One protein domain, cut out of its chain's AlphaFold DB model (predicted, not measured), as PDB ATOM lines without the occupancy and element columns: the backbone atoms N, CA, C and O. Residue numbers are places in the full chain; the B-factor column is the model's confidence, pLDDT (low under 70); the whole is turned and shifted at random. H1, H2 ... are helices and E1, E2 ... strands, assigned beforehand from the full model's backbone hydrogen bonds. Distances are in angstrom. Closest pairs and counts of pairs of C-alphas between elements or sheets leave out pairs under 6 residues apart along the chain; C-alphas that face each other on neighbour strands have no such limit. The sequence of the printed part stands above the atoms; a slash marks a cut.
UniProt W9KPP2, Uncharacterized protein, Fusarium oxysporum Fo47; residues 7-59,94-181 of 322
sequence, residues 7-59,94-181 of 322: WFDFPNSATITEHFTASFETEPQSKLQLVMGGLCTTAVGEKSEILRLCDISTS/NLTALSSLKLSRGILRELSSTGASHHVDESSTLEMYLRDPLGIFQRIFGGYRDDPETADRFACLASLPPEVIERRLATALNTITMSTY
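AT A GLANCE: This is residues 7 to 59 and 94 to 181 of the 322 residues of an uncharacterized protein of Fusarium oxysporum Fo47 (UniProt W9KPP2). A long two-stranded hairpin, E2 and E3, with the short strand E1 beside E2, makes a narrow wall, and H2, H4 and H3 gather along one side of it. H1 sits at the end of the hairpin where E2 begins, while the long unnamed stretch of residues 132 to 161 loops out near the other end and comes back to pair briefly with the end of E2. The printed part has 141 residues, with three named strands and four named helices in the order E1 H1 E2 E3 H2 H3 H4; the sheet order is E1, E2, E3, all antiparallel. The class is mixed, helices and strands, though under half of the residues are in named elements. The whole is compact, with a radius of gyration of the C-alphas of 16.3 A, yet elongated, spanning 51 by 29 by 26 A.

HOW THE PARTS SIT: Edge strand E1, residues 7 to 9, is antiparallel to inner strand E2, residues 32 to 41, at 156 degrees, with N 7 and O 37 within hydrogen-bond range at 2.9 A. H1, residues 14 to 21, only grazes the sheet; its closest C-alpha pair with E2 is Ile 16 and Leu 32, 6.6 A. E2 forms a hairpin with edge strand E3, residues 47 to 56, at 161 degrees, where N 34 and O 54 are 2.8 A apart and N 48 and O 40 are 2.8 A apart. Residues 40 to 41 of E2 also pair, antiparallel, with residues 153 to 154. H2, residues 101 to 113, only grazes the sheet; the closest C-alphas of E1 and H2 are those of Trp 7 and Ser 112, 5.6 A. H3, residues 125 to 131, is not on the sheet. H4, residues 162 to 179, only grazes the sheet with its residues 162 to 170. H3 and H4 form a helical hairpin and touch, closest at C-alphas 130 and 168, 5.8 A, with a shallow tilt of 26 degrees, opposite ways. With residues 172 to 177 alone H4 touches H2, closest at C-alphas 177 and 107, 6.4 A, at a steep tilt of 67 degrees, only just short of perpendicular. In the four helices every O i to N i+4 pair is within hydrogen-bond range.

IN THESE COORDINATES: E1 begins at C-alpha 7, (307.228, 249.094, 492.478). E2 is 29.3 A long and E3 28.2 A from first to last C-alpha. H2 measures 18.3 A and H4 25.5 A; H4 ends at C-alpha 179, (303.421, 240.285, 476.079).

THE WHOLE: The C-alphas farthest apart, those of Glu 25 and Val 44, are 52.6 A apart. Residues 60 to 93 are not printed, and C-alphas 59 and 94 are 9.3 A apart across the cut. The links H2 to H3 and H3 to H4 are long. Mean pLDDT of the printed part is 81.9; residues 23 to 25, 43, 135 and 138 to 152 are under 70.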
ATOM      1  N   TRP A   7     308.555 248.683 492.915       91.69
ATOM      2  CA  TRP A   7     307.228 249.094 492.478       91.69
ATOM      3  C   TRP A   7     307.320 250.262 491.496       91.69
ATOM      4  O   TRP A   7     308.307 251.001 491.457       91.69
ATOM      5  N   PHE A   8     306.270 250.416 490.695       93.44
ATOM      6  CA  PHE A   8     306.151 251.484 489.714       93.44
ATOM      7  C   PHE A   8     304.818 252.197 489.881       93.44
ATOM      8  O   PHE A   8     303.790 251.547 490.069       93.44
ATOM      9  N   ASP A   9     304.840 253.518 489.774       92.50
ATOM     10  CA  ASP A   9     303.639 254.344 489.783       92.50
ATOM     11  C   ASP A   9     303.855 255.608 488.944       92.50
ATOM     12  O   ASP A   9     304.965 255.902 488.500       92.50
ATOM     13  N   PHE A  10     302.796 256.370 488.721       91.88
ATOM     14  CA  PHE A  10     302.874 257.677 488.088       91.88
ATOM     15  C   PHE A  10     302.832 258.787 489.146       91.88
ATOM     16  O   PHE A  10     302.082 258.691 490.119       91.88
ATOM     17  N   PRO A  11     303.591 259.882 488.970       89.75
ATOM     18  CA  PRO A  11     303.497 261.015 489.872       89.75
ATOM     19  C   PRO A  11     302.140 261.703 489.698       89.75
ATOM     20  O   PRO A  11     301.686 261.951 488.576       89.75
ATOM     21  N   ASN A  12     301.505 262.060 490.816       85.88
ATOM     22  CA  ASN A  12     300.251 262.808 490.810       85.88
ATOM     23  C   ASN A  12     300.486 264.226 490.262       85.88
ATOM     24  O   ASN A  12     300.948 265.116 490.973       85.88
ATOM     25  N   SER A  13     300.221 264.410 488.971       83.62
ATOM     26  CA  SER A  13     300.572 265.606 488.207       83.62
ATOM     27  C   SER A  13     299.537 265.869 487.115       83.62
ATOM     28  O   SER A  13     298.844 264.958 486.672       83.62
ATOM     29  N   ALA A  14     299.419 267.115 486.649       80.75
ATOM     30  CA  ALA A  14     298.470 267.457 485.584       80.75
ATOM     31  C   ALA A  14     298.785 266.747 484.250       80.75
ATOM     32  O   ALA A  14     297.871 266.451 483.480       80.75
ATOM     33  N   THR A  15     300.057 266.407 484.012       81.12
ATOM     34  CA  THR A  15     300.521 265.717 482.799       81.12
ATOM     35  C   THR A  15     299.906 264.324 482.669       81.12
ATOM     36  O   THR A  15     299.504 263.928 481.580       81.12
ATOM     37  N   ILE A  16     299.703 263.597 483.776       84.81
ATOM     38  CA  ILE A  16     299.103 262.255 483.735       84.81
ATOM     39  C   ILE A  16     297.686 262.266 483.141       84.81
ATOM     40  O   ILE A  16     297.286 261.347 482.426       84.81
ATOM     41  N   THR A  17     296.929 263.330 483.420       82.88
ATOM     42  CA  THR A  17     295.542 263.470 482.967       82.88
ATOM     43  C   THR A  17     295.510 263.764 481.471       82.88
ATOM     44  O   THR A  17     294.656 263.231 480.765       82.88
ATOM     45  N   GLU A  18     296.480 264.539 480.976       84.94
ATOM     46  CA  GLU A  18     296.695 264.767 479.545       84.94
ATOM     47  C   GLU A  18     296.950 263.438 478.817       84.94
ATOM     48  O   GLU A  18     296.253 263.119 477.860       84.94
ATOM     49  N   HIS A  19     297.855 262.598 479.328       86.94
ATOM     50  CA  HIS A  19     298.144 261.295 478.721       86.94
ATOM     51  C   HIS A  19     296.939 260.349 478.715       86.94
ATOM     52  O   HIS A  19     296.677 259.714 477.701       86.94
ATOM     53  N   PHE A  20     296.186 260.263 479.817       86.25
ATOM     54  CA  PHE A  20     295.044 259.343 479.921       86.25
ATOM     55  C   PHE A  20     293.802 259.789 479.143       86.25
ATOM     56  O   PHE A  20     292.887 258.986 478.950       86.25
ATOM     57  N   THR A  21     293.764 261.047 478.705       80.44
ATOM     58  CA  THR A  21     292.715 261.589 477.830       80.44
ATOM     59  C   THR A  21     293.170 261.725 476.377       80.44
ATOM     60  O   THR A  21     292.327 261.909 475.498       80.44
ATOM     61  N   ALA A  22     294.472 261.589 476.110       74.31
ATOM     62  CA  ALA A  22     295.040 261.661 474.774       74.31
ATOM     63  C   ALA A  22     294.555 260.513 473.876       74.31
ATOM     64  O   ALA A  22     294.405 259.361 474.290       74.31
ATOM     65  N   SER A  23     294.354 260.846 472.604       65.69
ATOM     66  CA  SER A  23     294.091 259.905 471.517       65.69
ATOM     67  C   SER A  23     295.298 259.829 470.577       65.69
ATOM     68  O   SER A  23     296.188 260.673 470.637       65.69
ATOM     69  N   PHE A  24     295.321 258.852 469.666       62.09
ATOM     70  CA  PHE A  24     296.370 258.752 468.641       62.09
ATOM     71  C   PHE A  24     296.478 259.990 467.734       62.09
ATOM     72  O   PHE A  24     297.537 260.221 467.159       62.09
ATOM     73  N   GLU A  25     295.405 260.773 467.598       64.50
ATOM     74  CA  GLU A  25     295.366 261.971 466.748       64.50
ATOM     75  C   GLU A  25     295.881 263.226 467.472       64.50
ATOM     76  O   GLU A  25     296.230 264.219 466.838       64.50
ATOM     77  N   THR A  26     295.945 263.181 468.804       70.06
ATOM     78  CA  THR A  26     296.321 264.306 469.665       70.06
ATOM     79  C   THR A  26     297.461 263.887 470.586       70.06
ATOM     80  O   THR A  26     297.226 263.363 471.677       70.06
ATOM     81  N   GLU A  27     298.699 264.106 470.145       76.25
ATOM     82  CA  GLU A  27     299.878 263.821 470.961       76.25
ATOM     83  C   GLU A  27     299.955 264.797 472.157       76.25
ATOM     84  O   GLU A  27     299.793 266.008 471.965       76.25
ATOM     85  N   PRO A  28     300.183 264.303 473.389       83.00
ATOM     86  CA  PRO A  28     300.337 265.157 474.564       83.00
ATOM     87  C   PRO A  28     301.570 266.061 474.441       83.00
ATOM     88  O   PRO A  28     302.588 265.687 473.854       83.00
ATOM     89  N   GLN A  29     301.498 267.261 475.011       83.69
ATOM     90  CA  GLN A  29     302.567 268.262 474.956       83.69
ATOM     91  C   GLN A  29     303.744 267.910 475.870       83.69
ATOM     92  O   GLN A  29     304.890 268.267 475.588       83.69
ATOM     93  N   SER A  30     303.455 267.217 476.969       87.75
ATOM     94  CA  SER A  30     304.424 266.819 477.984       87.75
ATOM     95  C   SER A  30     304.785 265.334 477.877       87.75
ATOM     96  O   SER A  30     304.072 264.549 477.256       87.75
ATOM     97  N   LYS A  31     305.932 264.943 478.449       89.94
ATOM     98  CA  LYS A  31     306.309 263.528 478.568       89.94
ATOM     99  C   LYS A  31     305.655 262.904 479.790       89.94
ATOM    100  O   LYS A  31     305.566 263.533 480.846       89.94
ATOM    101  N   LEU A  32     305.313 261.625 479.667       91.06
ATOM    102  CA  LEU A  32     304.804 260.847 480.785       91.06
ATOM    103  C   LEU A  32     305.954 260.513 481.731       91.06
ATOM    104  O   LEU A  32     306.972 259.971 481.305       91.06
ATOM    105  N   GLN A  33     305.780 260.795 483.015       92.38
ATOM    106  CA  GLN A  33     306.781 260.496 484.033       92.38
ATOM    107  C   GLN A  33     306.437 259.202 484.755       92.38
ATOM    108  O   GLN A  33     305.309 259.030 485.197       92.38
ATOM    109  N   LEU A  34     307.414 258.317 484.912       92.56
ATOM    110  CA  LEU A  34     307.316 257.101 485.708       92.56
ATOM    111  C   LEU A  34     308.119 257.261 486.989       92.56
ATOM    112  O   LEU A  34     309.286 257.650 486.947       92.56
ATOM    113  N   VAL A  35     307.517 256.902 488.112       93.06
ATOM    114  CA  VAL A  35     308.211 256.733 489.383       93.06
ATOM    115  C   VAL A  35     308.530 255.256 489.552       93.06
ATOM    116  O   VAL A  35     307.646 254.405 489.499       93.06
ATOM    117  N   MET A  36     309.805 254.963 489.765       92.81
ATOM    118  CA  MET A  36     310.299 253.660 490.183       92.81
ATOM    119  C   MET A  36     310.766 253.775 491.629       92.81
ATOM    120  O   MET A  36     311.666 254.563 491.925       92.81
ATOM    121  N   GLY A  37     310.175 252.982 492.513       91.25
ATOM    122  CA  GLY A  37     310.564 252.916 493.914       91.25
ATOM    123  C   GLY A  37     310.953 251.508 494.335       91.25
ATOM    124  O   GLY A  37     310.606 250.528 493.677       91.25
ATOM    125  N   GLY A  38     311.686 251.395 495.434       89.81
ATOM    126  CA  GLY A  38     312.049 250.099 495.991       89.81
ATOM    127  C   GLY A  38     312.816 250.206 497.298       89.81
ATOM    128  O   GLY A  38     313.169 251.299 497.743       89.81
ATOM    129  N   LEU A  39     313.078 249.058 497.908       87.00
ATOM    130  CA  LEU A  39     313.911 248.965 499.101       87.00
ATOM    131  C   LEU A  39     315.311 248.498 498.702       87.00
ATOM    132  O   LEU A  39     315.446 247.519 497.975       87.00
ATOM    133  N   CYS A  40     316.344 249.168 499.192       85.12
ATOM    134  CA  CYS A  40     317.726 248.711 499.140       85.12
ATOM    135  C   CYS A  40     318.161 248.335 500.558       85.12
ATOM    136  O   CYS A  40     317.952 249.097 501.501       85.12
ATOM    137  N   THR A  41     318.724 247.141 500.729       83.44
ATOM    138  CA  THR A  41     319.325 246.722 502.003       83.44
ATOM    139  C   THR A  41     320.807 246.517 501.778       83.44
ATOM    140  O   THR A  41     321.175 245.629 501.018       83.44
ATOM    141  N   THR A  42     321.640 247.335 502.412       77.38
ATOM    142  CA  THR A  42     323.088 247.256 502.227       77.38
ATOM    143  C   THR A  42     323.680 246.034 502.923       77.38
ATOM    144  O   THR A  42     323.049 245.408 503.781       77.38
ATOM    145  N   ALA A  43     324.944 245.753 502.625       69.69
ATOM    146  CA  ALA A  43     325.757 244.730 503.267       69.69
ATOM    147  C   ALA A  43     325.741 244.758 504.804       69.69
ATOM    148  O   ALA A  43     325.875 243.725 505.459       69.69
ATOM    149  N   VAL A  44     325.581 245.951 505.380       73.75
ATOM    150  CA  VAL A  44     325.590 246.198 506.830       73.75
ATOM    151  C   VAL A  44     324.183 246.034 507.435       73.75
ATOM    152  O   VAL A  44     323.993 246.180 508.640       73.75
ATOM    153  N   GLY A  45     323.180 245.700 506.615       73.62
ATOM    154  CA  GLY A  45     321.778 245.572 507.014       73.62
ATOM    155  C   GLY A  45     321.030 246.906 507.086       73.62
ATOM    156  O   GLY A  45     319.896 246.941 507.569       73.62
ATOM    157  N   GLU A  46     321.636 248.000 506.614       82.12
ATOM    158  CA  GLU A  46     320.991 249.308 506.560       82.12
ATOM    159  C   GLU A  46     319.957 249.333 505.434       82.12
ATOM    160  O   GLU A  46     320.242 248.959 504.297       82.12
ATOM    161  N   LYS A  47     318.738 249.766 505.760       84.88
ATOM    162  CA  LYS A  47     317.624 249.826 504.816       84.88
ATOM    163  C   LYS A  47     317.437 251.256 504.339       84.88
ATOM    164  O   LYS A  47     317.231 252.152 505.154       84.88
ATOM    165  N   SER A  48     317.459 251.451 503.029       86.00
ATOM    166  CA  SER A  48     317.178 252.729 502.380       86.00
ATOM    167  C   SER A  48     316.077 252.559 501.341       86.00
ATOM    168  O   SER A  48     316.003 251.546 500.645       86.00
ATOM    169  N   GLU A  49     315.196 253.548 501.247       87.31
ATOM    170  CA  GLU A  49     314.232 253.625 500.155       87.31
ATOM    171  C   GLU A  49     314.897 254.298 498.960       87.31
ATOM    172  O   GLU A  49     315.560 255.329 499.095       87.31
ATOM    173  N   ILE A  50     314.715 253.716 497.781       86.81
ATOM    174  CA  ILE A  50     315.134 254.336 496.532       86.81
ATOM    175  C   ILE A  50     313.903 254.877 495.826       86.81
ATOM    176  O   ILE A  50     312.847 254.242 495.808       86.81
ATOM    177  N   LEU A  51     314.072 256.026 495.184       90.00
ATOM    178  CA  LEU A  51     313.071 256.588 494.298       90.00
ATOM    179  C   LEU A  51     313.771 257.196 493.089       90.00
ATOM    180  O   LEU A  51     314.741 257.944 493.225       90.00
ATOM    181  N   ARG A  52     313.297 256.848 491.897       88.94
ATOM    182  CA  ARG A  52     313.780 257.387 490.627       88.94
ATOM    183  C   ARG A  52     312.603 257.846 489.784       88.94
ATOM    184  O   ARG A  52     311.584 257.167 489.706       88.94
ATOM    185  N   LEU A  53     312.773 259.002 489.159       91.56
ATOM    186  CA  LEU A  53     311.840 259.575 488.198       91.56
ATOM    187  C   LEU A  53     312.429 259.406 486.800       91.56
ATOM    188  O   LEU A  53     313.573 259.796 486.567       91.56
ATOM    189  N   CYS A  54     311.648 258.830 485.895       90.31
ATOM    190  CA  CYS A  54     312.051 258.549 484.524       90.31
ATOM    191  C   CYS A  54     311.043 259.164 483.552       90.31
ATOM    192  O   CYS A  54     309.846 258.902 483.655       90.31
ATOM    193  N   ASP A  55     311.523 259.920 482.567       92.44
ATOM    194  CA  ASP A  55     310.681 260.377 481.462       92.44
ATOM    195  C   ASP A  55     310.512 259.245 480.441       92.44
ATOM    196  O   ASP A  55     311.486 258.746 479.870       92.44
ATOM    197  N   ILE A  56     309.270 258.856 480.167       91.44
ATOM    198  CA  ILE A  56     308.942 257.828 479.181       91.44
ATOM    199  C   ILE A  56     308.679 258.502 477.837       91.44
ATOM    200  O   ILE A  56     307.980 259.509 477.741       91.44
ATOM    201  N   SER A  57     309.223 257.912 476.778       91.50
ATOM    202  CA  SER A  57     308.922 258.296 475.402       91.50
ATOM    203  C   SER A  57     308.888 257.064 474.510       91.50
ATOM    204  O   SER A  57     309.445 256.022 474.864       91.50
ATOM    205  N   THR A  58     308.241 257.180 473.357       89.06
ATOM    206  CA  THR A  58     308.168 256.106 472.365       89.06
ATOM    207  C   THR A  58     308.944 256.490 471.113       89.06
ATOM    208  O   THR A  58     308.822 257.601 470.603       89.06
ATOM    209  N   SER A  59     309.755 255.556 470.619       88.12
ATOM    210  CA  SER A  59     310.475 255.673 469.354       88.12
ATOM    211  C   SER A  59     309.860 254.739 468.321       88.12
ATOM    212  O   SER A  59     309.724 253.542 468.580       88.12
ATOM    213  N   ASN A  94     305.882 261.700 472.710       90.31
ATOM    214  CA  ASN A  94     305.287 261.870 474.027       90.31
ATOM    215  C   ASN A  94     304.175 260.841 474.264       90.31
ATOM    216  O   ASN A  94     303.989 260.382 475.390       90.31
ATOM    217  N   LEU A  95     303.457 260.424 473.217       86.75
ATOM    218  CA  LEU A  95     302.461 259.359 473.331       86.75
ATOM    219  C   LEU A  95     303.150 257.996 473.488       86.75
ATOM    220  O   LEU A  95     304.009 257.630 472.690       86.75
ATOM    221  N   THR A  96     302.740 257.227 474.498       88.50
ATOM    222  CA  THR A  96     303.329 255.917 474.819       88.50
ATOM    223  C   THR A  96     302.254 254.863 475.072       88.50
ATOM    224  O   THR A  96     301.106 255.197 475.365       88.50
ATOM    225  N   ALA A  97     302.624 253.578 475.065       83.38
ATOM    226  CA  ALA A  97     301.713 252.491 475.450       83.38
ATOM    227  C   ALA A  97     301.139 252.662 476.877       83.38
ATOM    228  O   ALA A  97     300.025 252.223 477.165       83.38
ATOM    229  N   LEU A  98     301.875 253.358 477.752       88.94
ATOM    230  CA  LEU A  98     301.465 253.690 479.116       88.94
ATOM    231  C   LEU A  98     300.532 254.910 479.202       88.94
ATOM    232  O   LEU A  98     300.007 255.195 480.275       88.94
ATOM    233  N   SER A  99     300.269 255.603 478.090       88.81
ATOM    234  CA  SER A  99     299.269 256.681 478.039       88.81
ATOM    235  C   SER A  99     297.831 256.141 478.086       88.81
ATOM    236  O   SER A  99     296.895 256.881 478.345       88.81
ATOM    237  N   SER A 100     297.620 254.831 477.917       86.00
ATOM    238  CA  SER A 100     296.317 254.205 478.171       86.00
ATOM    239  C   SER A 100     296.195 253.786 479.634       86.00
ATOM    240  O   SER A 100     296.904 252.884 480.075       86.00
ATOM    241  N   LEU A 101     295.241 254.366 480.372       83.94
ATOM    242  CA  LEU A 101     295.009 254.072 481.797       83.94
ATOM    243  C   LEU A 101     294.814 252.571 482.091       83.94
ATOM    244  O   LEU A 101     295.262 252.058 483.117       83.94
ATOM    245  N   LYS A 102     294.118 251.850 481.202       82.69
ATOM    246  CA  LYS A 102     293.864 250.411 481.383       82.69
ATOM    247  C   LYS A 102     295.135 249.590 481.187       82.69
ATOM    248  O   LYS A 102     295.407 248.701 481.991       82.69
ATOM    249  N   LEU A 103     295.891 249.889 480.128       84.12
ATOM    250  CA  LEU A 103     297.136 249.182 479.826       84.12
ATOM    251  C   LEU A 103     298.203 249.504 480.863       84.12
ATOM    252  O   LEU A 103     298.848 248.590 481.360       84.12
ATOM    253  N   SER A 104     298.345 250.769 481.250       88.88
ATOM    254  CA  SER A 104     299.369 251.201 482.191       88.88
ATOM    255  C   SER A 104     299.217 250.545 483.557       88.88
ATOM    256  O   SER A 104     300.177 249.979 484.070       88.88
ATOM    257  N   ARG A 105     297.998 250.495 484.110       87.19
ATOM    258  CA  ARG A 105     297.742 249.818 485.390       87.19
ATOM    259  C   ARG A 105     298.064 248.322 485.345       87.19
ATOM    260  O   ARG A 105     298.542 247.776 486.336       87.19
ATOM    261  N   GLY A 106     297.784 247.665 484.218       89.62
ATOM    262  CA  GLY A 106     298.142 246.264 483.999       89.62
ATOM    263  C   GLY A 106     299.654 246.082 483.891       89.62
ATOM    264  O   GLY A 106     300.235 245.338 484.670       89.62
ATOM    265  N   ILE A 107     300.294 246.821 482.982       92.25
ATOM    266  CA  ILE A 107     301.730 246.729 482.694       92.25
ATOM    267  C   ILE A 107     302.567 247.030 483.935       92.25
ATOM    268  O   ILE A 107     303.469 246.259 484.231       92.25
ATOM    269  N   LEU A 108     302.279 248.100 484.684       92.06
ATOM    270  CA  LEU A 108     303.069 248.449 485.872       92.06
ATOM    271  C   LEU A 108     302.968 247.379 486.964       92.06
ATOM    272  O   LEU A 108     303.974 247.033 487.584       92.06
ATOM    273  N   ARG A 109     301.773 246.806 487.160       89.75
ATOM    274  CA  ARG A 109     301.553 245.721 488.121       89.75
ATOM    275  C   ARG A 109     302.239 244.428 487.689       89.75
ATOM    276  O   ARG A 109     302.854 243.761 488.523       89.75
ATOM    277  N   GLU A 110     302.116 244.055 486.420       91.31
ATOM    278  CA  GLU A 110     302.763 242.854 485.890       91.31
ATOM    279  C   GLU A 110     304.282 243.020 485.859       91.31
ATOM    280  O   GLU A 110     304.987 242.077 486.191       91.31
ATOM    281  N   LEU A 111     304.805 244.217 485.579       92.25
ATOM    282  CA  LEU A 111     306.240 244.499 485.601       92.25
ATOM    283  C   LEU A 111     306.866 244.272 486.968       92.25
ATOM    284  O   LEU A 111     307.890 243.600 487.047       92.25
ATOM    285  N   SER A 112     306.246 244.756 488.042       90.12
ATOM    286  CA  SER A 112     306.752 244.485 489.388       90.12
ATOM    287  C   SER A 112     306.561 243.025 489.806       90.12
ATOM    288  O   SER A 112     307.386 242.477 490.529       90.12
ATOM    289  N   SER A 113     305.466 242.385 489.382       89.31
ATOM    290  CA  SER A 113     305.067 241.064 489.896       89.31
ATOM    291  C   SER A 113     305.664 239.890 489.113       89.31
ATOM    292  O   SER A 113     305.836 238.803 489.667       89.31
ATOM    293  N   THR A 114     305.985 240.086 487.835       86.88
ATOM    294  CA  THR A 114     306.508 239.036 486.955       86.88
ATOM    295  C   THR A 114     307.924 238.670 487.381       86.88
ATOM    296  O   THR A 114     308.858 239.462 487.275       86.88
ATOM    297  N   GLY A 115     308.091 237.445 487.878       84.25
ATOM    298  CA  GLY A 115     309.381 236.962 488.373       84.25
ATOM    299  C   GLY A 115     309.765 237.492 489.757       84.25
ATOM    300  O   GLY A 115     310.930 237.361 490.139       84.25
ATOM    301  N   ALA A 116     308.826 238.077 490.506       86.94
ATOM    302  CA  ALA A 116     309.023 238.386 491.920       86.94
ATOM    303  C   ALA A 116     309.038 237.110 492.779       86.94
ATOM    304  O   ALA A 116     308.420 236.099 492.429       86.94
ATOM    305  N   SER A 117     309.781 237.142 493.889       83.19
ATOM    306  CA  SER A 117     309.941 235.962 494.739       83.19
ATOM    307  C   SER A 117     308.708 235.718 495.617       83.19
ATOM    308  O   SER A 117     307.939 236.621 495.959       83.19
ATOM    309  N   HIS A 118     308.526 234.458 496.003       84.81
ATOM    310  CA  HIS A 118     307.602 234.063 497.062       84.81
ATOM    311  C   HIS A 118     308.176 234.288 498.465       84.81
ATOM    312  O   HIS A 118     307.429 234.200 499.440       84.81
ATOM    313  N   HIS A 119     309.473 234.581 498.570       81.88
ATOM    314  CA  HIS A 119     310.157 234.853 499.823       81.88
ATOM    315  C   HIS A 119     310.455 236.351 499.964       81.88
ATOM    316  O   HIS A 119     310.902 236.990 499.017       81.88
ATOM    317  N   VAL A 120     310.223 236.903 501.157       76.69
ATOM    318  CA  VAL A 120     310.405 238.340 501.457       76.69
ATOM    319  C   VAL A 120     311.863 238.798 501.386       76.69
ATOM    320  O   VAL A 120     312.127 239.964 501.130       76.69
ATOM    321  N   ASP A 121     312.801 237.873 501.600       74.44
ATOM    322  CA  ASP A 121     314.245 238.149 501.624       74.44
ATOM    323  C   ASP A 121     314.979 237.787 500.326       74.44
ATOM    324  O   ASP A 121     316.208 237.714 500.300       74.44
ATOM    325  N   GLU A 122     314.238 237.540 499.247       77.56
ATOM    326  CA  GLU A 122     314.808 237.222 497.941       77.56
ATOM    327  C   GLU A 122     314.546 238.340 496.935       77.56
ATOM    328  O   GLU A 122     313.453 238.902 496.856       77.56
ATOM    329  N   SER A 123     315.564 238.650 496.133       80.38
ATOM    330  CA  SER A 123     315.434 239.645 495.072       80.38
ATOM    331  C   SER A 123     314.599 239.110 493.909       80.38
ATOM    332  O   SER A 123     314.666 237.927 493.562       80.38
ATOM    333  N   SER A 124     313.802 239.987 493.301       84.88
ATOM    334  CA  SER A 124     313.019 239.637 492.116       84.88
ATOM    335  C   SER A 124     313.912 239.464 490.883       84.88
ATOM    336  O   SER A 124     315.018 240.000 490.795       84.88
ATOM    337  N   THR A 125     313.407 238.746 489.882       86.06
ATOM    338  CA  THR A 125     314.093 238.587 488.589       86.06
ATOM    339  C   THR A 125     314.309 239.941 487.909       86.06
ATOM    340  O   THR A 125     315.333 240.138 487.260       86.06
ATOM    341  N   LEU A 126     313.385 240.893 488.093       88.88
ATOM    342  CA  LEU A 126     313.528 242.254 487.582       88.88
ATOM    343  C   LEU A 126     314.690 242.994 488.260       88.88
ATOM    344  O   LEU A 126     315.501 243.594 487.566       88.88
ATOM    345  N   GLU A 127     314.810 242.923 489.589       86.25
ATOM    346  CA  GLU A 127     315.939 243.519 490.330       86.25
ATOM    347  C   GLU A 127     317.273 242.951 489.853       86.25
ATOM    348  O   GLU A 127     318.191 243.703 489.521       86.25
ATOM    349  N   MET A 128     317.350 241.621 489.753       83.12
ATOM    350  CA  MET A 128     318.537 240.929 489.261       83.12
ATOM    351  C   MET A 128     318.864 241.341 487.826       83.12
ATOM    352  O   MET A 128     320.010 241.657 487.541       83.12
ATOM    353  N   TYR A 129     317.867 241.426 486.940       88.56
ATOM    354  CA  TYR A 129     318.054 241.864 485.556       88.56
ATOM    355  C   TYR A 129     318.543 243.309 485.448       88.56
ATOM    356  O   TYR A 129     319.452 243.606 484.670       88.56
ATOM    357  N   LEU A 130     317.949 244.219 486.224       89.06
ATOM    358  CA  LEU A 130     318.355 245.619 486.242       89.06
ATOM    359  C   LEU A 130     319.783 245.771 486.772       89.06
ATOM    360  O   LEU A 130     320.510 246.622 486.254       89.06
ATOM    361  N   ARG A 131     320.201 244.930 487.732       84.94
ATOM    362  CA  ARG A 131     321.553 244.933 488.305       84.94
ATOM    363  C   ARG A 131     322.598 244.287 487.394       84.94
ATOM    364  O   ARG A 131     323.585 244.928 487.035       84.94
ATOM    365  N   ASP A 132     322.353 243.055 486.969       83.25
ATOM    366  CA  ASP A 132     323.172 242.318 486.012       83.25
ATOM    367  C   ASP A 132     322.349 241.235 485.272       83.25
ATOM    368  O   ASP A 132     322.016 240.196 485.848       83.25
ATOM    369  N   PRO A 133     322.063 241.424 483.969       86.81
ATOM    370  CA  PRO A 133     321.329 240.452 483.164       86.81
ATOM    371  C   PRO A 133     321.961 239.056 483.107       86.81
ATOM    372  O   PRO A 133     321.231 238.070 483.011       86.81
ATOM    373  N   LEU A 134     323.296 238.950 483.136       81.50
ATOM    374  CA  LEU A 134     323.981 237.655 483.046       81.50
ATOM    375  C   LEU A 134     323.931 236.899 484.380       81.50
ATOM    376  O   LEU A 134     323.790 235.672 484.388       81.50
ATOM    377  N   GLY A 135     323.956 237.629 485.495       69.75
ATOM    378  CA  GLY A 135     323.839 237.094 486.847       69.75
ATOM    379  C   GLY A 135     322.544 236.322 487.123       69.75
ATOM    380  O   GLY A 135     322.551 235.429 487.968       69.75
ATOM    381  N   ILE A 136     321.463 236.561 486.365       74.62
ATOM    382  CA  ILE A 136     320.194 235.811 486.494       74.62
ATOM    383  C   ILE A 136     320.410 234.299 486.343       74.62
ATOM    384  O   ILE A 136     319.776 233.499 487.035       74.62
ATOM    385  N   PHE A 137     321.308 233.890 485.444       73.25
ATOM    386  CA  PHE A 137     321.541 232.478 485.133       73.25
ATOM    387  C   PHE A 137     322.526 231.800 486.091       73.25
ATOM    388  O   PHE A 137     322.607 230.575 486.122       73.25
ATOM    389  N   GLN A 138     323.250 232.568 486.908       63.66
ATOM    390  CA  GLN A 138     324.289 232.068 487.815       63.66
ATOM    391  C   GLN A 138     323.772 231.892 489.251       63.66
ATOM    392  O   GLN A 138     324.470 232.163 490.224       63.66
ATOM    393  N   ARG A 139     322.520 231.435 489.372       56.22
ATOM    394  CA  ARG A 139     321.700 231.422 490.590       56.22
ATOM    395  C   ARG A 139     322.311 230.580 491.719       56.22
ATOM    396  O   ARG A 139     321.951 229.422 491.915       56.22
ATOM    397  N   ILE A 140     323.192 231.181 492.510       50.00
ATOM    398  CA  ILE A 140     323.622 230.664 493.810       50.00
ATOM    399  C   ILE A 140     323.207 231.710 494.851       50.00
ATOM    400  O   ILE A 140     323.730 232.815 494.865       50.00
ATOM    401  N   PHE A 141     322.207 231.387 495.682       50.28
ATOM    402  CA  PHE A 141     321.709 232.235 496.782       50.28
ATOM    403  C   PHE A 141     321.367 233.694 496.418       50.28
ATOM    404  O   PHE A 141     321.611 234.606 497.199       50.28
ATOM    405  N   GLY A 142     320.781 233.929 495.240       50.72
ATOM    406  CA  GLY A 142     320.244 235.246 494.881       50.72
ATOM    407  C   GLY A 142     321.273 236.379 494.774       50.72
ATOM    408  O   GLY A 142     320.878 237.540 494.780       50.72
ATOM    409  N   GLY A 143     322.562 236.054 494.645       48.72
ATOM    410  CA  GLY A 143     323.647 237.007 494.419       48.72
ATOM    411  C   GLY A 143     324.706 236.439 493.470       48.72
ATOM    412  O   GLY A 143     324.894 235.227 493.379       48.72
ATOM    413  N   TYR A 144     325.380 237.321 492.732       45.75
ATOM    414  CA  TYR A 144     326.489 236.985 491.835       45.75
ATOM    415  C   TYR A 144     327.733 236.586 492.645       45.75
ATOM    416  O   TYR A 144     328.053 237.252 493.611       45.75
ATOM    417  N   ARG A 145     328.460 235.520 492.292       41.38
ATOM    418  CA  ARG A 145     329.497 234.924 493.169       41.38
ATOM    419  C   ARG A 145     330.753 235.788 493.391       41.38
ATOM    420  O   ARG A 145     331.426 235.583 494.396       41.38
ATOM    421  N   ASP A 146     331.040 236.739 492.502       45.44
ATOM    422  CA  ASP A 146     332.303 237.501 492.494       45.44
ATOM    423  C   ASP A 146     332.125 239.028 492.622       45.44
ATOM    424  O   ASP A 146     333.050 239.783 492.321       45.44
ATOM    425  N   ASP A 147     330.957 239.512 493.062       48.62
ATOM    426  CA  ASP A 147     330.758 240.948 493.295       48.62
ATOM    427  C   ASP A 147     331.141 241.306 494.749       48.62
ATOM    428  O   ASP A 147     330.542 240.763 495.679       48.62
ATOM    429  N   PRO A 148     332.112 242.196 495.017       46.88
ATOM    430  CA  PRO A 148     332.339 242.727 496.363       46.88
ATOM    431  C   PRO A 148     331.111 243.472 496.939       46.88
ATOM    432  O   PRO A 148     331.056 243.674 498.151       46.88
ATOM    433  N   GLU A 149     330.103 243.809 496.115       51.47
ATOM    434  CA  GLU A 149     328.783 244.332 496.519       51.47
ATOM    435  C   GLU A 149     327.722 243.237 496.807       51.47
ATOM    436  O   GLU A 149     326.540 243.537 496.985       51.47
ATOM    437  N   THR A 150     328.112 241.957 496.885       53.28
ATOM    438  CA  THR A 150     327.231 240.776 497.089       53.28
ATOM    439  C   THR A 150     326.332 240.792 498.318       53.28
ATOM    440  O   THR A 150     325.418 239.970 498.425       53.28
ATOM    441  N   ALA A 151     326.590 241.673 499.274       58.34
ATOM    442  CA  ALA A 151     325.787 241.759 500.482       58.34
ATOM    443  C   ALA A 151     324.654 242.799 500.364       58.34
ATOM    444  O   ALA A 151     323.724 242.765 501.173       58.34
ATOM    445  N   ASP A 152     324.664 243.637 499.322       67.75
ATOM    446  CA  ASP A 152     323.560 244.538 499.002       67.75
ATOM    447  C   ASP A 152     322.422 243.760 498.330       67.75
ATOM    448  O   ASP A 152     322.578 243.214 497.235       67.75
ATOM    449  N   ARG A 153     321.257 243.723 498.973       71.62
ATOM    450  CA  ARG A 153     320.067 242.990 498.525       71.62
ATOM    451  C   ARG A 153     319.010 243.925 497.954       71.62
ATOM    452  O   ARG A 153     318.928 245.097 498.328       71.62
ATOM    453  N   PHE A 154     318.132 243.351 497.133       79.12
ATOM    454  CA  PHE A 154     316.960 244.016 496.562       79.12
ATOM    455  C   PHE A 154     317.337 245.117 495.559       79.12
ATOM    456  O   PHE A 154     318.214 244.922 494.719       79.12
ATOM    457  N   ALA A 155     316.678 246.274 495.609       78.12
ATOM    458  CA  ALA A 155     316.757 247.310 494.590       78.12
ATOM    459  C   ALA A 155     318.009 248.216 494.705       78.12
ATOM    460  O   ALA A 155     317.993 249.370 494.284       78.12
ATOM    461  N   CYS A 156     319.125 247.727 495.247       81.25
ATOM    462  CA  CYS A 156     320.371 248.495 495.320       81.25
ATOM    463  C   CYS A 156     320.977 248.705 493.919       81.25
ATOM    464  O   CYS A 156     321.758 247.901 493.422       81.25
ATOM    465  N   LEU A 157     320.576 249.801 493.267       83.56
ATOM    466  CA  LEU A 157     320.969 250.181 491.901       83.56
ATOM    467  C   LEU A 157     321.798 251.476 491.878       83.56
ATOM    468  O   LEU A 157     321.914 252.128 490.842       83.56
ATOM    469  N   ALA A 158     322.310 251.918 493.027       80.69
ATOM    470  CA  ALA A 158     323.071 253.163 493.139       80.69
ATOM    471  C   ALA A 158     324.448 253.078 492.457       80.69
ATOM    472  O   ALA A 158     324.917 254.084 491.931       80.69
ATOM    473  N   SER A 159     325.056 251.888 492.414       78.50
ATOM    474  CA  SER A 159     326.347 251.646 491.758       78.50
ATOM    475  C   SER A 159     326.273 251.694 490.227       78.50
ATOM    476  O   SER A 159     327.292 251.870 489.558       78.50
ATOM    477  N   LEU A 160     325.071 251.598 489.645       85.12
ATOM    478  CA  LEU A 160     324.884 251.601 488.198       85.12
ATOM    479  C   LEU A 160     324.653 253.008 487.628       85.12
ATOM    480  O   LEU A 160     323.831 253.769 488.155       85.12
ATOM    481  N   PRO A 161     325.281 253.339 486.481       90.50
ATOM    482  CA  PRO A 161     324.975 254.561 485.750       90.50
ATOM    483  C   PRO A 161     323.490 254.623 485.342       90.50
ATOM    484  O   PRO A 161     322.940 253.603 484.908       90.50
ATOM    485  N   PRO A 162     322.845 255.806 485.394       88.69
ATOM    486  CA  PRO A 162     321.442 255.969 485.009       88.69
ATOM    487  C   PRO A 162     321.127 255.431 483.608       88.69
ATOM    488  O   PRO A 162     320.151 254.708 483.441       88.69
ATOM    489  N   GLU A 163     322.006 255.667 482.632       91.19
ATOM    490  CA  GLU A 163     321.829 255.213 481.243       91.19
ATOM    491  C   GLU A 163     321.723 253.684 481.105       91.19
ATOM    492  O   GLU A 163     321.028 253.165 480.228       91.19
ATOM    493  N   VAL A 164     322.425 252.937 481.964       92.12
ATOM    494  CA  VAL A 164     322.395 251.468 481.954       92.12
ATOM    495  C   VAL A 164     321.065 250.972 482.510       92.12
ATOM    496  O   VAL A 164     320.456 250.072 481.925       92.12
ATOM    497  N   ILE A 165     320.596 251.586 483.600       90.56
ATOM    498  CA  ILE A 165     319.293 251.283 484.199       90.56
ATOM    499  C   ILE A 165     318.180 251.612 483.207       90.56
ATOM    500  O   ILE A 165     317.313 250.776 482.986       90.56
ATOM    501  N   GLU A 166     318.233 252.776 482.557       91.69
ATOM    502  CA  GLU A 166     317.258 253.192 481.544       91.69
ATOM    503  C   GLU A 166     317.171 252.190 480.393       91.69
ATOM    504  O   GLU A 166     316.077 251.760 480.032       91.69
ATOM    505  N   ARG A 167     318.310 251.749 479.842       92.94
ATOM    506  CA  ARG A 167     318.330 250.789 478.727       92.94
ATOM    507  C   ARG A 167     317.753 249.427 479.125       92.94
ATOM    508  O   ARG A 167     316.993 248.823 478.360       92.94
ATOM    509  N   ARG A 168     318.099 248.941 480.318       93.38
ATOM    510  CA  ARG A 168     317.593 247.665 480.847       93.38
ATOM    511  C   ARG A 168     316.103 247.771 481.171       93.38
ATOM    512  O   ARG A 168     315.324 246.942 480.709       93.38
ATOM    513  N   LEU A 169     315.678 248.826 481.860       93.00
ATOM    514  CA  LEU A 169     314.270 249.067 482.171       93.00
ATOM    515  C   LEU A 169     313.429 249.234 480.902       93.00
ATOM    516  O   LEU A 169     312.353 248.655 480.823       93.00
ATOM    517  N   ALA A 170     313.932 249.943 479.888       93.44
ATOM    518  CA  ALA A 170     313.270 250.056 478.591       93.44
ATOM    519  C   ALA A 170     313.079 248.682 477.939       93.44
ATOM    520  O   ALA A 170     312.006 248.397 477.414       93.44
ATOM    521  N   THR A 171     314.083 247.804 478.017       93.75
ATOM    522  CA  THR A 171     313.972 246.429 477.507       93.75
ATOM    523  C   THR A 171     312.882 245.659 478.249       93.75
ATOM    524  O   THR A 171     311.971 245.141 477.609       93.75
ATOM    525  N   ALA A 172     312.916 245.648 479.584       93.31
ATOM    526  CA  ALA A 172     311.926 244.950 480.403       93.31
ATOM    527  C   ALA A 172     310.497 245.479 480.172       93.31
ATOM    528  O   ALA A 172     309.560 244.700 479.984       93.31
ATOM    529  N   LEU A 173     310.334 246.804 480.118       93.12
ATOM    530  CA  LEU A 173     309.053 247.458 479.873       93.12
ATOM    531  C   LEU A 173     308.511 247.138 478.473       93.12
ATOM    532  O   LEU A 173     307.329 246.820 478.334       93.12
ATOM    533  N   ASN A 174     309.366 247.174 477.446       91.69
ATOM    534  CA  ASN A 174     308.987 246.811 476.081       91.69
ATOM    535  C   ASN A 174     308.569 245.341 475.990       91.69
ATOM    536  O   ASN A 174     307.560 245.036 475.357       91.69
ATOM    537  N   THR A 175     309.288 244.435 476.659       90.81
ATOM    538  CA  THR A 175     308.949 243.006 476.690       90.81
ATOM    539  C   THR A 175     307.578 242.764 477.314       90.81
ATOM    540  O   THR A 175     306.762 242.050 476.732       90.81
ATOM    541  N   ILE A 176     307.283 243.381 478.461       91.56
ATOM    542  CA  ILE A 176     305.985 243.193 479.119       91.56
ATOM    543  C   ILE A 176     304.868 243.834 478.313       91.56
ATOM    544  O   ILE A 176     303.838 243.198 478.103       91.56
ATOM    545  N   THR A 177     305.091 245.031 477.772       89.19
ATOM    546  CA  THR A 177     304.133 245.677 476.868       89.19
ATOM    547  C   THR A 177     303.810 244.765 475.684       89.19
ATOM    548  O   THR A 177     302.639 244.510 475.414       89.19
ATOM    549  N   MET A 178     304.825 244.184 475.038       86.12
ATOM    550  CA  MET A 178     304.646 243.245 473.925       86.12
ATOM    551  C   MET A 178     303.910 241.966 474.347       86.12
ATOM    552  O   MET A 178     303.076 241.474 473.594       86.12
ATOM    553  N   SER A 179     304.149 241.455 475.561       85.81
ATOM    554  CA  SER A 179     303.421 240.285 476.079       85.81
ATOM    555  C   SER A 179     301.937 240.545 476.351       85.81
ATOM    556  O   SER A 179     301.161 239.596 476.419       85.81
ATOM    557  N   THR A 180     301.524 241.813 476.481       83.00
ATOM    558  CA  THR A 180     300.102 242.162 476.629       83.00
ATOM    559  C   THR A 180     299.332 242.125 475.309       83.00
ATOM    560  O   THR A 180     298.101 242.176 475.319       83.00
ATOM    561  N   TYR A 181     300.027 242.044 474.170       77.62
ATOM    562  CA  TYR A 181     299.378 241.968 472.868       77.62
ATOM    563  C   TYR A 181     298.740 240.601 472.631       77.62
ATOM    564  O   TYR A 181     299.205 239.567 473.107       77.62
TER     565      TYR A 181